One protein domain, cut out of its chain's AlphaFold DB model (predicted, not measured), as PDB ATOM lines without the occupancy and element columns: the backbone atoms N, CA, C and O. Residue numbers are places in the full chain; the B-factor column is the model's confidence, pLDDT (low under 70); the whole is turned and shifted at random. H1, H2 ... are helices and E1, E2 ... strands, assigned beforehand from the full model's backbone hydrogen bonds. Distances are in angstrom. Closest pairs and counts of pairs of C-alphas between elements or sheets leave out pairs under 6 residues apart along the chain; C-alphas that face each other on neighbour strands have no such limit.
ATOM      1  N   THR A   4       7.404  20.703  44.008       78.69
ATOM      2  CA  THR A   4       7.859  19.344  43.689       78.69
ATOM      3  C   THR A   4       7.364  18.865  42.327       78.69
ATOM      4  O   THR A   4       8.144  18.262  41.594       78.69
ATOM      5  N   ASP A   5       6.125  19.195  41.956       79.62
ATOM      6  CA  ASP A   5       5.559  18.871  40.643       79.62
ATOM      7  C   ASP A   5       6.341  19.588  39.528       79.62
ATOM      8  O   ASP A   5       6.688  18.981  38.520       79.62
ATOM      9  N   LEU A   6       6.682  20.868  39.735       78.50
ATOM     10  CA  LEU A   6       7.460  21.659  38.773       78.50
ATOM     11  C   LEU A   6       8.875  21.105  38.580       78.50
ATOM     12  O   LEU A   6       9.335  20.992  37.449       78.50
ATOM     13  N   THR A   7       9.567  20.725  39.657       80.12
ATOM     14  CA  THR A   7      10.901  20.112  39.548       80.12
ATOM     15  C   THR A   7      10.852  18.772  38.810       80.12
ATOM     16  O   THR A   7      11.788  18.438  38.084       80.12
ATOM     17  N   ALA A   8       9.776  17.998  38.990       81.19
ATOM     18  CA  ALA A   8       9.591  16.724  38.305       81.19
ATOM     19  C   ALA A   8       9.377  16.909  36.796       81.19
ATOM     20  O   ALA A   8      10.024  16.212  36.019       81.19
ATOM     21  N   GLU A   9       8.545  17.868  36.381       82.50
ATOM     22  CA  GLU A   9       8.369  18.183  34.956       82.50
ATOM     23  C   GLU A   9       9.635  18.773  34.329       82.50
ATOM     24  O   GLU A   9      10.024  18.357  33.242       82.50
ATOM     25  N   VAL A  10      10.347  19.660  35.032       78.94
ATOM     26  CA  VAL A  10      11.636  20.185  34.551       78.94
ATOM     27  C   VAL A  10      12.637  19.054  34.347       78.94
ATOM     28  O   VAL A  10      13.321  19.033  33.331       78.94
ATOM     29  N   ASN A  11      12.719  18.092  35.267       81.88
ATOM     30  CA  ASN A  11      13.576  16.920  35.101       81.88
ATOM     31  C   ASN A  11      13.161  16.091  33.872       81.88
ATOM     32  O   ASN A  11      14.013  15.762  33.051       81.88
ATOM     33  N   ALA A  12      11.862  15.823  33.715       80.56
ATOM     34  CA  ALA A  12      11.333  15.053  32.592       80.56
ATOM     35  C   ALA A  12      11.632  15.704  31.227       80.56
ATOM     36  O   ALA A  12      11.992  15.001  30.289       80.56
ATOM     37  N   GLU A  13      11.534  17.030  31.132       80.88
ATOM     38  CA  GLU A  13      11.778  17.798  29.901       80.88
ATOM     39  C   GLU A  13      13.275  18.039  29.623       80.88
ATOM     40  O   GLU A  13      13.705  18.073  28.473       80.88
ATOM     41  N   THR A  14      14.098  18.216  30.664       77.19
ATOM     42  CA  THR A  14      15.523  18.584  30.511       77.19
ATOM     43  C   THR A  14      16.491  17.404  30.599       77.19
ATOM     44  O   THR A  14      17.660  17.551  30.247       77.19
ATOM     45  N   GLY A  15      16.047  16.248  31.106       80.00
ATOM     46  CA  GLY A  15      16.896  15.079  31.363       80.00
ATOM     47  C   GLY A  15      17.934  15.280  32.477       80.00
ATOM     48  O   GLY A  15      18.848  14.468  32.632       80.00
ATOM     49  N   LEU A  16      17.837  16.369  33.247       80.25
ATOM     50  CA  LEU A  16      18.772  16.694  34.322       80.25
ATOM     51  C   LEU A  16      18.566  15.799  35.551       80.25
ATOM     52  O   LEU A  16      17.469  15.333  35.850       80.25
ATOM     53  N   SER A  17      19.617  15.614  36.356       81.94
ATOM     54  CA  SER A  17      19.470  14.919  37.642       81.94
ATOM     55  C   SER A  17      18.460  15.644  38.548       81.94
ATOM     56  O   SER A  17      18.317  16.869  38.487       81.94
ATOM     57  N   LYS A  18      17.768  14.908  39.435       78.06
ATOM     58  CA  LYS A  18      16.809  15.506  40.391       78.06
ATOM     59  C   LYS A  18      17.433  16.648  41.198       78.06
ATOM     60  O   LYS A  18      16.793  17.678  41.370       78.06
ATOM     61  N   ARG A  19      18.693  16.487  41.626       81.44
ATOM     62  CA  ARG A  19      19.447  17.527  42.341       81.44
ATOM     63  C   ARG A  19      19.684  18.759  41.475       81.44
ATOM     64  O   ARG A  19      19.361  19.853  41.910       81.44
ATOM     65  N   ALA A  20      20.166  18.579  40.245       80.06
ATOM     66  CA  ALA A  20      20.428  19.696  39.338       80.06
ATOM     67  C   ALA A  20      19.142  20.455  38.959       80.06
ATOM     68  O   ALA A  20      19.145  21.680  38.911       80.06
ATOM     69  N   SER A  21      18.030  19.741  38.752       80.25
ATOM     70  CA  SER A  21      16.722  20.352  38.469       80.25
ATOM     71  C   SER A  21      16.215  21.178  39.656       80.25
ATOM     72  O   SER A  21      15.713  22.290  39.488       80.25
ATOM     73  N   GLU A  22      16.373  20.652  40.874       81.94
ATOM     74  CA  GLU A  22      15.962  21.344  42.093       81.94
ATOM     75  C   GLU A  22      16.842  22.564  42.382       81.94
ATOM     76  O   GLU A  22      16.320  23.642  42.670       81.94
ATOM     77  N   GLU A  23      18.160  22.432  42.238       84.06
ATOM     78  CA  GLU A  23      19.107  23.540  42.371       84.06
ATOM     79  C   GLU A  23      18.844  24.636  41.336       84.06
ATOM     80  O   GLU A  23      18.789  25.815  41.697       84.06
ATOM     81  N   ALA A  24      18.606  24.277  40.071       79.25
ATOM     82  CA  ALA A  24      18.263  25.233  39.023       79.25
ATOM     83  C   ALA A  24      16.984  26.013  39.368       79.25
ATOM     84  O   ALA A  24      16.969  27.244  39.293       79.25
ATOM     85  N   PHE A  25      15.927  25.332  39.824       80.56
ATOM     86  CA  PHE A  25      14.671  25.987  40.198       80.56
ATOM     87  C   PHE A  25      14.825  26.888  41.437       80.56
ATOM     88  O   PHE A  25      14.343  28.029  41.464       80.56
ATOM     89  N   ILE A  26      15.545  26.403  42.454       82.88
ATOM     90  CA  ILE A  26      15.845  27.157  43.676       82.88
ATOM     91  C   ILE A  26      16.682  28.396  43.363       82.88
ATOM     92  O   ILE A  26      16.441  29.430  43.975       82.88
ATOM     93  N   THR A  27      17.615  28.322  42.415       84.19
ATOM     94  CA  THR A  27      18.534  29.422  42.077       84.19
ATOM     95  C   THR A  27      17.895  30.443  41.138       84.19
ATOM     96  O   THR A  27      18.134  31.645  41.252       84.19
ATOM     97  N   THR A  28      17.001  30.005  40.253       81.56
ATOM     98  CA  THR A  28      16.319  30.894  39.301       81.56
ATOM     99  C   THR A  28      15.391  31.885  40.010       81.56
ATOM    100  O   THR A  28      15.373  33.075  39.691       81.56
ATOM    101  N   THR A  29      14.672  31.436  41.043       81.31
ATOM    102  CA  THR A  29      13.744  32.280  41.817       81.31
ATOM    103  C   THR A  29      14.406  33.532  42.444       81.31
ATOM    104  O   THR A  29      13.897  34.643  42.244       81.31
ATOM    105  N   PRO A  30      15.532  33.434  43.183       82.81
ATOM    106  CA  PRO A  30      16.227  34.588  43.743       82.81
ATOM    107  C   PRO A  30      16.934  35.429  42.679       82.81
ATOM    108  O   PRO A  30      16.982  36.644  42.841       82.81
ATOM    109  N   VAL A  31      17.421  34.843  41.579       84.75
ATOM    110  CA  VAL A  31      18.008  35.611  40.464       84.75
ATOM    111  C   VAL A  31      16.962  36.532  39.835       84.75
ATOM    112  O   VAL A  31      17.196  37.738  39.730       84.75
ATOM    113  N   ILE A  32      15.771  36.007  39.521       79.88
ATOM    114  CA  ILE A  32      14.649  36.811  39.012       79.88
ATOM    115  C   ILE A  32      14.243  37.866  40.047       79.88
ATOM    116  O   ILE A  32      14.074  39.038  39.713       79.88
ATOM    117  N   THR A  33      14.143  37.485  41.325       79.88
ATOM    118  CA  THR A  33      13.795  38.425  42.403       79.88
ATOM    119  C   THR A  33      14.808  39.569  42.501       79.88
ATOM    120  O   THR A  33      14.414  40.728  42.641       79.88
ATOM    121  N   ASN A  34      16.103  39.269  42.393       83.00
ATOM    122  CA  ASN A  34      17.174  40.256  42.466       83.00
ATOM    123  C   ASN A  34      17.154  41.202  41.257       83.00
ATOM    124  O   ASN A  34      17.215  42.419  41.447       83.00
ATOM    125  N   ALA A  35      16.978  40.684  40.042       81.44
ATOM    126  CA  ALA A  35      16.809  41.504  38.839       81.44
ATOM    127  C   ALA A  35      15.609  42.466  38.973       81.44
ATOM    128  O   ALA A  35      15.739  43.678  38.784       81.44
ATOM    129  N   LEU A  36      14.467  41.968  39.464       76.25
ATOM    130  CA  LEU A  36      13.283  42.797  39.716       76.25
ATOM    131  C   LEU A  36      13.518  43.857  40.805       76.25
ATOM    132  O   LEU A  36      13.011  44.978  40.697       76.25
ATOM    133  N   THR A  37      14.309  43.562  41.846       74.94
ATOM    134  CA  THR A  37      14.693  44.580  42.848       74.94
ATOM    135  C   THR A  37      15.598  45.668  42.279       74.94
ATOM    136  O   THR A  37      15.463  46.828  42.678       74.94
ATOM    137  N   ARG A  38      16.450  45.322  41.307       79.44
ATOM    138  CA  ARG A  38      17.319  46.255  40.574       79.44
ATOM    139  C   ARG A  38      16.570  47.073  39.523       79.44
ATOM    140  O   ARG A  38      17.147  47.984  38.945       79.44
ATOM    141  N   ARG A  39      15.259  46.832  39.367       68.25
ATOM    142  CA  ARG A  39      14.383  47.447  38.353       68.25
ATOM    143  C   ARG A  39      14.750  47.041  36.927       68.25
ATOM    144  O   ARG A  39      14.363  47.721  35.981       68.25
ATOM    145  N   GLU A  40      15.450  45.928  36.786       72.75
ATOM    146  CA  GLU A  40      15.730  45.322  35.497       72.75
ATOM    147  C   GLU A  40      14.504  44.491  35.105       72.75
ATOM    148  O   GLU A  40      14.028  43.642  35.865       72.75
ATOM    149  N   GLY A  41      13.921  44.802  33.946       65.44
ATOM    150  CA  GLY A  41      12.796  44.045  33.412       65.44
ATOM    151  C   GLY A  41      13.269  42.669  32.966       65.44
ATOM    152  O   GLY A  41      14.126  42.572  32.091       65.44
ATOM    153  N   VAL A  42      12.704  41.607  33.539       72.19
ATOM    154  CA  VAL A  42      13.025  40.233  33.141       72.19
ATOM    155  C   VAL A  42      11.988  39.776  32.124       72.19
ATOM    156  O   VAL A  42      10.813  39.581  32.451       72.19
ATOM    157  N   THR A  43      12.422  39.606  30.878       69.88
ATOM    158  CA  THR A  43      11.588  39.039  29.814       69.88
ATOM    159  C   THR A  43      11.984  37.585  29.612       69.88
ATOM    160  O   THR A  43      13.058  37.305  29.092       69.88
ATOM    161  N   LEU A  44      11.120  36.662  30.030       71.06
ATOM    162  CA  LEU A  44      11.247  35.247  29.702       71.06
ATOM    163  C   LEU A  44      10.405  34.977  28.449       71.06
ATOM    164  O   LEU A  44       9.184  35.123  28.454       71.06
ATOM    165  N   VAL A  45      11.056  34.638  27.339       63.16
ATOM    166  CA  VAL A  45      10.352  34.304  26.092       63.16
ATOM    167  C   VAL A  45       9.508  33.045  26.344       63.16
ATOM    168  O   VAL A  45      10.022  32.048  26.840       63.16
ATOM    169  N   GLY A  46       8.199  33.107  26.082       61.22
ATOM    170  CA  GLY A  46       7.249  32.008  26.330       61.22
ATOM    171  C   GLY A  46       6.532  32.036  27.692       61.22
ATOM    172  O   GLY A  46       5.421  31.528  27.801       61.22
ATOM    173  N   SER A  47       7.077  32.712  28.706       58.88
ATOM    174  CA  SER A  47       6.404  32.954  29.990       58.88
ATOM    175  C   SER A  47       6.361  34.458  30.240       58.88
ATOM    176  O   SER A  47       7.349  35.066  30.623       58.88
ATOM    177  N   ARG A  48       5.209  35.062  29.915       57.53
ATOM    178  CA  ARG A  48       4.856  36.492  30.041       57.53
ATOM    179  C   ARG A  48       5.859  37.344  30.844       57.53
ATOM    180  O   ARG A  48       6.107  37.070  32.012       57.53
ATOM    181  N   ALA A  49       6.330  38.444  30.254       65.88
ATOM    182  CA  ALA A  49       7.316  39.341  30.862       65.88
ATOM    183  C   ALA A  49       6.974  39.756  32.310       65.88
ATOM    184  O   ALA A  49       5.868  40.235  32.589       65.88
ATOM    185  N   PHE A  50       7.954  39.643  33.211       67.44
ATOM    186  CA  PHE A  50       7.856  40.152  34.575       67.44
ATOM    187  C   PHE A  50       8.208  41.638  34.568       67.44
ATOM    188  O   PHE A  50       9.358  42.031  34.366       67.44
ATOM    189  N   GLN A  51       7.196  42.480  34.770       59.94
ATOM    190  CA  GLN A  51       7.354  43.929  34.755       59.94
ATOM    191  C   GLN A  51       7.171  44.521  36.146       59.94
ATOM    192  O   GLN A  51       6.246  44.179  36.888       59.94
ATOM    193  N   PHE A  52       8.027  45.485  36.472       58.44
ATOM    194  CA  PHE A  52       7.895  46.264  37.690       58.44
ATOM    195  C   PHE A  52       6.739  47.265  37.550       58.44
ATOM    196  O   PHE A  52       6.885  48.323  36.940       58.44
ATOM    197  N   VAL A  53       5.583  46.962  38.148       62.66
ATOM    198  CA  VAL A  53       4.439  47.890  38.174       62.66
ATOM    199  C   VAL A  53       4.388  48.616  39.516       62.66
ATOM    200  O   VAL A  53       3.934  48.087  40.536       62.66
ATOM    201  N   GLY A  54       4.836  49.872  39.520       56.12
ATOM    202  CA  GLY A  54       4.684  50.763  40.667       56.12
ATOM    203  C   GLY A  54       3.208  51.078  40.929       56.12
ATOM    204  O   GLY A  54       2.548  51.719  40.114       56.12
ATOM    205  N   LYS A  55       2.668  50.658  42.080       58.59
ATOM    206  CA  LYS A  55       1.309  51.040  42.492       58.59
ATOM    207  C   LYS A  55       1.335  52.400  43.180       58.59
ATOM    208  O   LYS A  55       1.921  52.538  44.253       58.59
ATOM    209  N   LYS A  56       0.665  53.386  42.579       60.03
ATOM    210  CA  LYS A  56       0.405  54.684  43.218       60.03
ATOM    211  C   LYS A  56      -0.445  54.483  44.477       60.03
ATOM    212  O   LYS A  56      -1.281  53.575  44.531       60.03
ATOM    213  N   ALA A  57      -0.220  55.324  45.486       59.19
ATOM    214  CA  ALA A  57      -1.064  55.351  46.673       59.19
ATOM    215  C   ALA A  57      -2.504  55.651  46.243       59.19
ATOM    216  O   ALA A  57      -2.757  56.594  45.495       59.19
ATOM    217  N   ARG A  58      -3.448  54.818  46.677       66.81
ATOM    218  CA  ARG A  58      -4.871  55.005  46.386       66.81
ATOM    219  C   ARG A  58      -5.682  54.683  47.626       66.81
ATOM    220  O   ARG A  58      -5.297  53.815  48.408       66.81
ATOM    221  N   ARG A  59      -6.811  55.367  47.806       63.41
ATOM    222  CA  ARG A  59      -7.752  55.042  48.883       63.41
ATOM    223  C   ARG A  59      -8.235  53.606  48.680       63.41
ATOM    224  O   ARG A  59      -8.748  53.266  47.618       63.41
ATOM    225  N   GLY A  60      -7.975  52.744  49.656       64.56
ATOM    226  CA  GLY A  60      -8.479  51.380  49.671       64.56
ATOM    227  C   GLY A  60      -9.625  51.266  50.657       64.56
ATOM    228  O   GLY A  60      -9.690  52.006  51.630       64.56
ATOM    229  N   ARG A  61     -10.522  50.316  50.433       69.19
ATOM    230  CA  ARG A  61     -11.573  49.984  51.393       69.19
ATOM    231  C   ARG A  61     -11.132  48.774  52.211       69.19
ATOM    232  O   ARG A  61     -10.494  47.863  51.661       69.19
ATOM    233  N   ASN A  62     -11.407  48.783  53.513       68.00
ATOM    234  CA  ASN A  62     -11.338  47.565  54.308       68.00
ATOM    235  C   ASN A  62     -12.520  46.678  53.902       68.00
ATOM    236  O   ASN A  62     -13.663  47.097  54.032       68.00
ATOM    237  N   LEU A  63     -12.257  45.476  53.388       70.38
ATOM    238  CA  LEU A  63     -13.320  44.579  52.919       70.38
ATOM    239  C   LEU A  63     -14.176  44.022  54.066       70.38
ATOM    240  O   LEU A  63     -15.271  43.546  53.812       70.38
ATOM    241  N   ARG A  64     -13.687  44.086  55.312       71.06
ATOM    242  CA  ARG A  64     -14.391  43.554  56.486       71.06
ATOM    243  C   ARG A  64     -15.172  44.613  57.265       71.06
ATOM    244  O   ARG A  64     -16.171  44.280  57.881       71.06
ATOM    245  N   THR A  65     -14.708  45.863  57.270       72.12
ATOM    246  CA  THR A  65     -15.327  46.956  58.051       72.12
ATOM    247  C   THR A  65     -15.863  48.091  57.187       72.12
ATOM    248  O   THR A  65     -16.354  49.076  57.719       72.12
ATOM    249  N   GLU A  66     -15.712  47.994  55.865       63.66
ATOM    250  CA  GLU A  66     -16.133  48.980  54.861       63.66
ATOM    251  C   GLU A  66     -15.542  50.395  54.988       63.66
ATOM    252  O   GLU A  66     -15.731  51.226  54.094       63.66
ATOM    253  N   GLN A  67     -14.755  50.653  56.030       68.81
ATOM    254  CA  GLN A  67     -14.104  51.929  56.283       68.81
ATOM    255  C   GLN A  67     -13.015  52.213  55.242       68.81
ATOM    256  O   GLN A  67     -12.256  51.328  54.816       68.81
ATOM    257  N   SER A  68     -12.932  53.478  54.827       64.00
ATOM    258  CA  SER A  68     -11.882  53.951  53.932       64.00
ATOM    259  C   SER A  68     -10.546  53.978  54.669       64.00
ATOM    260  O   SER A  68     -10.411  54.649  55.687       64.00
ATOM    261  N   MET A  69      -9.545  53.290  54.128       65.31
ATOM    262  CA  MET A  69      -8.175  53.313  54.631       65.31
ATOM    263  C   MET A  69      -7.234  53.824  53.541       65.31
ATOM    264  O   MET A  69      -7.301  53.424  52.372       65.31
ATOM    265  N   GLN A  70      -6.309  54.699  53.917       58.69
ATOM    266  CA  GLN A  70      -5.256  55.142  53.016       58.69
ATOM    267  C   GLN A  70      -4.301  53.964  52.780       58.69
ATOM    268  O   GLN A  70      -3.599  53.530  53.690       58.69
ATOM    269  N   ARG A  71      -4.288  53.387  51.567       57.03
ATOM    270  CA  ARG A  71      -3.268  52.389  51.222       57.03
ATOM    271  C   ARG A  71      -2.010  53.140  50.824       57.03
ATOM    272  O   ARG A  71      -1.980  53.794  49.780       57.03
ATOM    273  N   SER A  72      -0.985  53.026  51.661       54.66
ATOM    274  CA  SER A  72       0.364  53.474  51.336       54.66
ATOM    275  C   SER A  72       0.834  52.831  50.027       54.66
ATOM    276  O   SER A  72       0.429  51.716  49.673       54.66
TER     277      SER A  72
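This is residues 4 to 72 of the 77 residues of an uncharacterized protein of marine sediment metagenome (UniProt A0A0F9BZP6). Picture two separate lobes joined by a thin strand of chain: a helical lobe built on the long helix H2, and a lone hairpin, E3 and E4, far off at the end of the printed part. In the helical lobe the shorter helix H1 is set crosswise to the first part of H2, the small hairpin of E1 and E2 is beside the last part of H2, and residues 51 to 57 lead from there to the far hairpin. You have 69 residues printed, with two named helices and four named strands in the order H1 H2 E1 E2 E3 E4; the strands make two antiparallel sheets of two, E1 - E2 and E3 - E4. The class is mixed, helices and strands. The whole is extended, with a radius of gyration of the C-alphas of 18.7 A, and elongated, with spans of 54 by 29 by 19 A.

Begin with the sheet of E1, residues 42 to 44, and E2, residues 47 to 50. Find C-alpha 42 at (13.025, 40.233, 33.141); from there E1 runs 6.3 A to C-alpha 44, and E2 covers 8.7 A from C-alpha 47 to C-alpha 50. Go back along the chain to H2, residues 18 to 37, the longest helix, which runs 29.3 A from C-alpha 18 at (16.809, 15.506, 40.391) to C-alpha 37 at (14.693, 44.580, 42.848). Before it comes H1, residues 4 to 14, which starts at C-alpha 4 at (7.859, 19.344, 43.689) and is 15.3 A long. Beyond E2 look for E3, residues 58 to 61, 9.8 A long, and E4, residues 68 to 71, 9.2 A long, which ends at C-alpha 71 at (-3.268, 52.389, 51.222).

Look first at E1 and E2, a hairpin of antiparallel strands at 176 degrees between their directions. C-alphas 43 and 49 face each other at 4.4 A, and two of the N and O pairs within hydrogen-bond range are N 50 and O 42 at 3.0 A and N 47 and O 44 at 3.2 A. Between H2 and E1 you find 3 pairs of C-alphas within 8 A, the closest being those of Ala 35 and Val 42 at 7.0 A. The closest C-alphas of H2 and E2 are those of Leu 36 and Phe 50, 7.9 A apart. At its other end, H2 touches H1 with residues 18 to 25 alone; the closest C-alphas are those of Asn 11 and Ser 21, 5.7 A apart. The lines of the two helices are about perpendicular, at 76 degrees. In H1 every O i to N i+4 pair is within hydrogen-bond range, and in H2 15 of 16 are. Now move to E3 and E4, also an antiparallel hairpin, at 136 degrees; N 69 and O 60 are 2.8 A apart and N 60 and O 69 are 2.9 A apart, both within hydrogen-bond range. Both strands are apart from H1, H2, E1 and E2.

Measure the length between the two C-alphas farthest apart, those of Gly 15 and Gln 67, at 54.2 A. The printed part runs from residue 4 to residue 72 and has no cut. The links H1 to H2, H2 to E1 and E1 to E2 are tight; those from E2 to E3 and from E3 to E4 are short but not tight, and no link is long. In the B-factor column the mean pLDDT of the printed part is 72.6, and 28 residues are under 70: residues 39, 41, 43, 45 to 62 and 66 to 72.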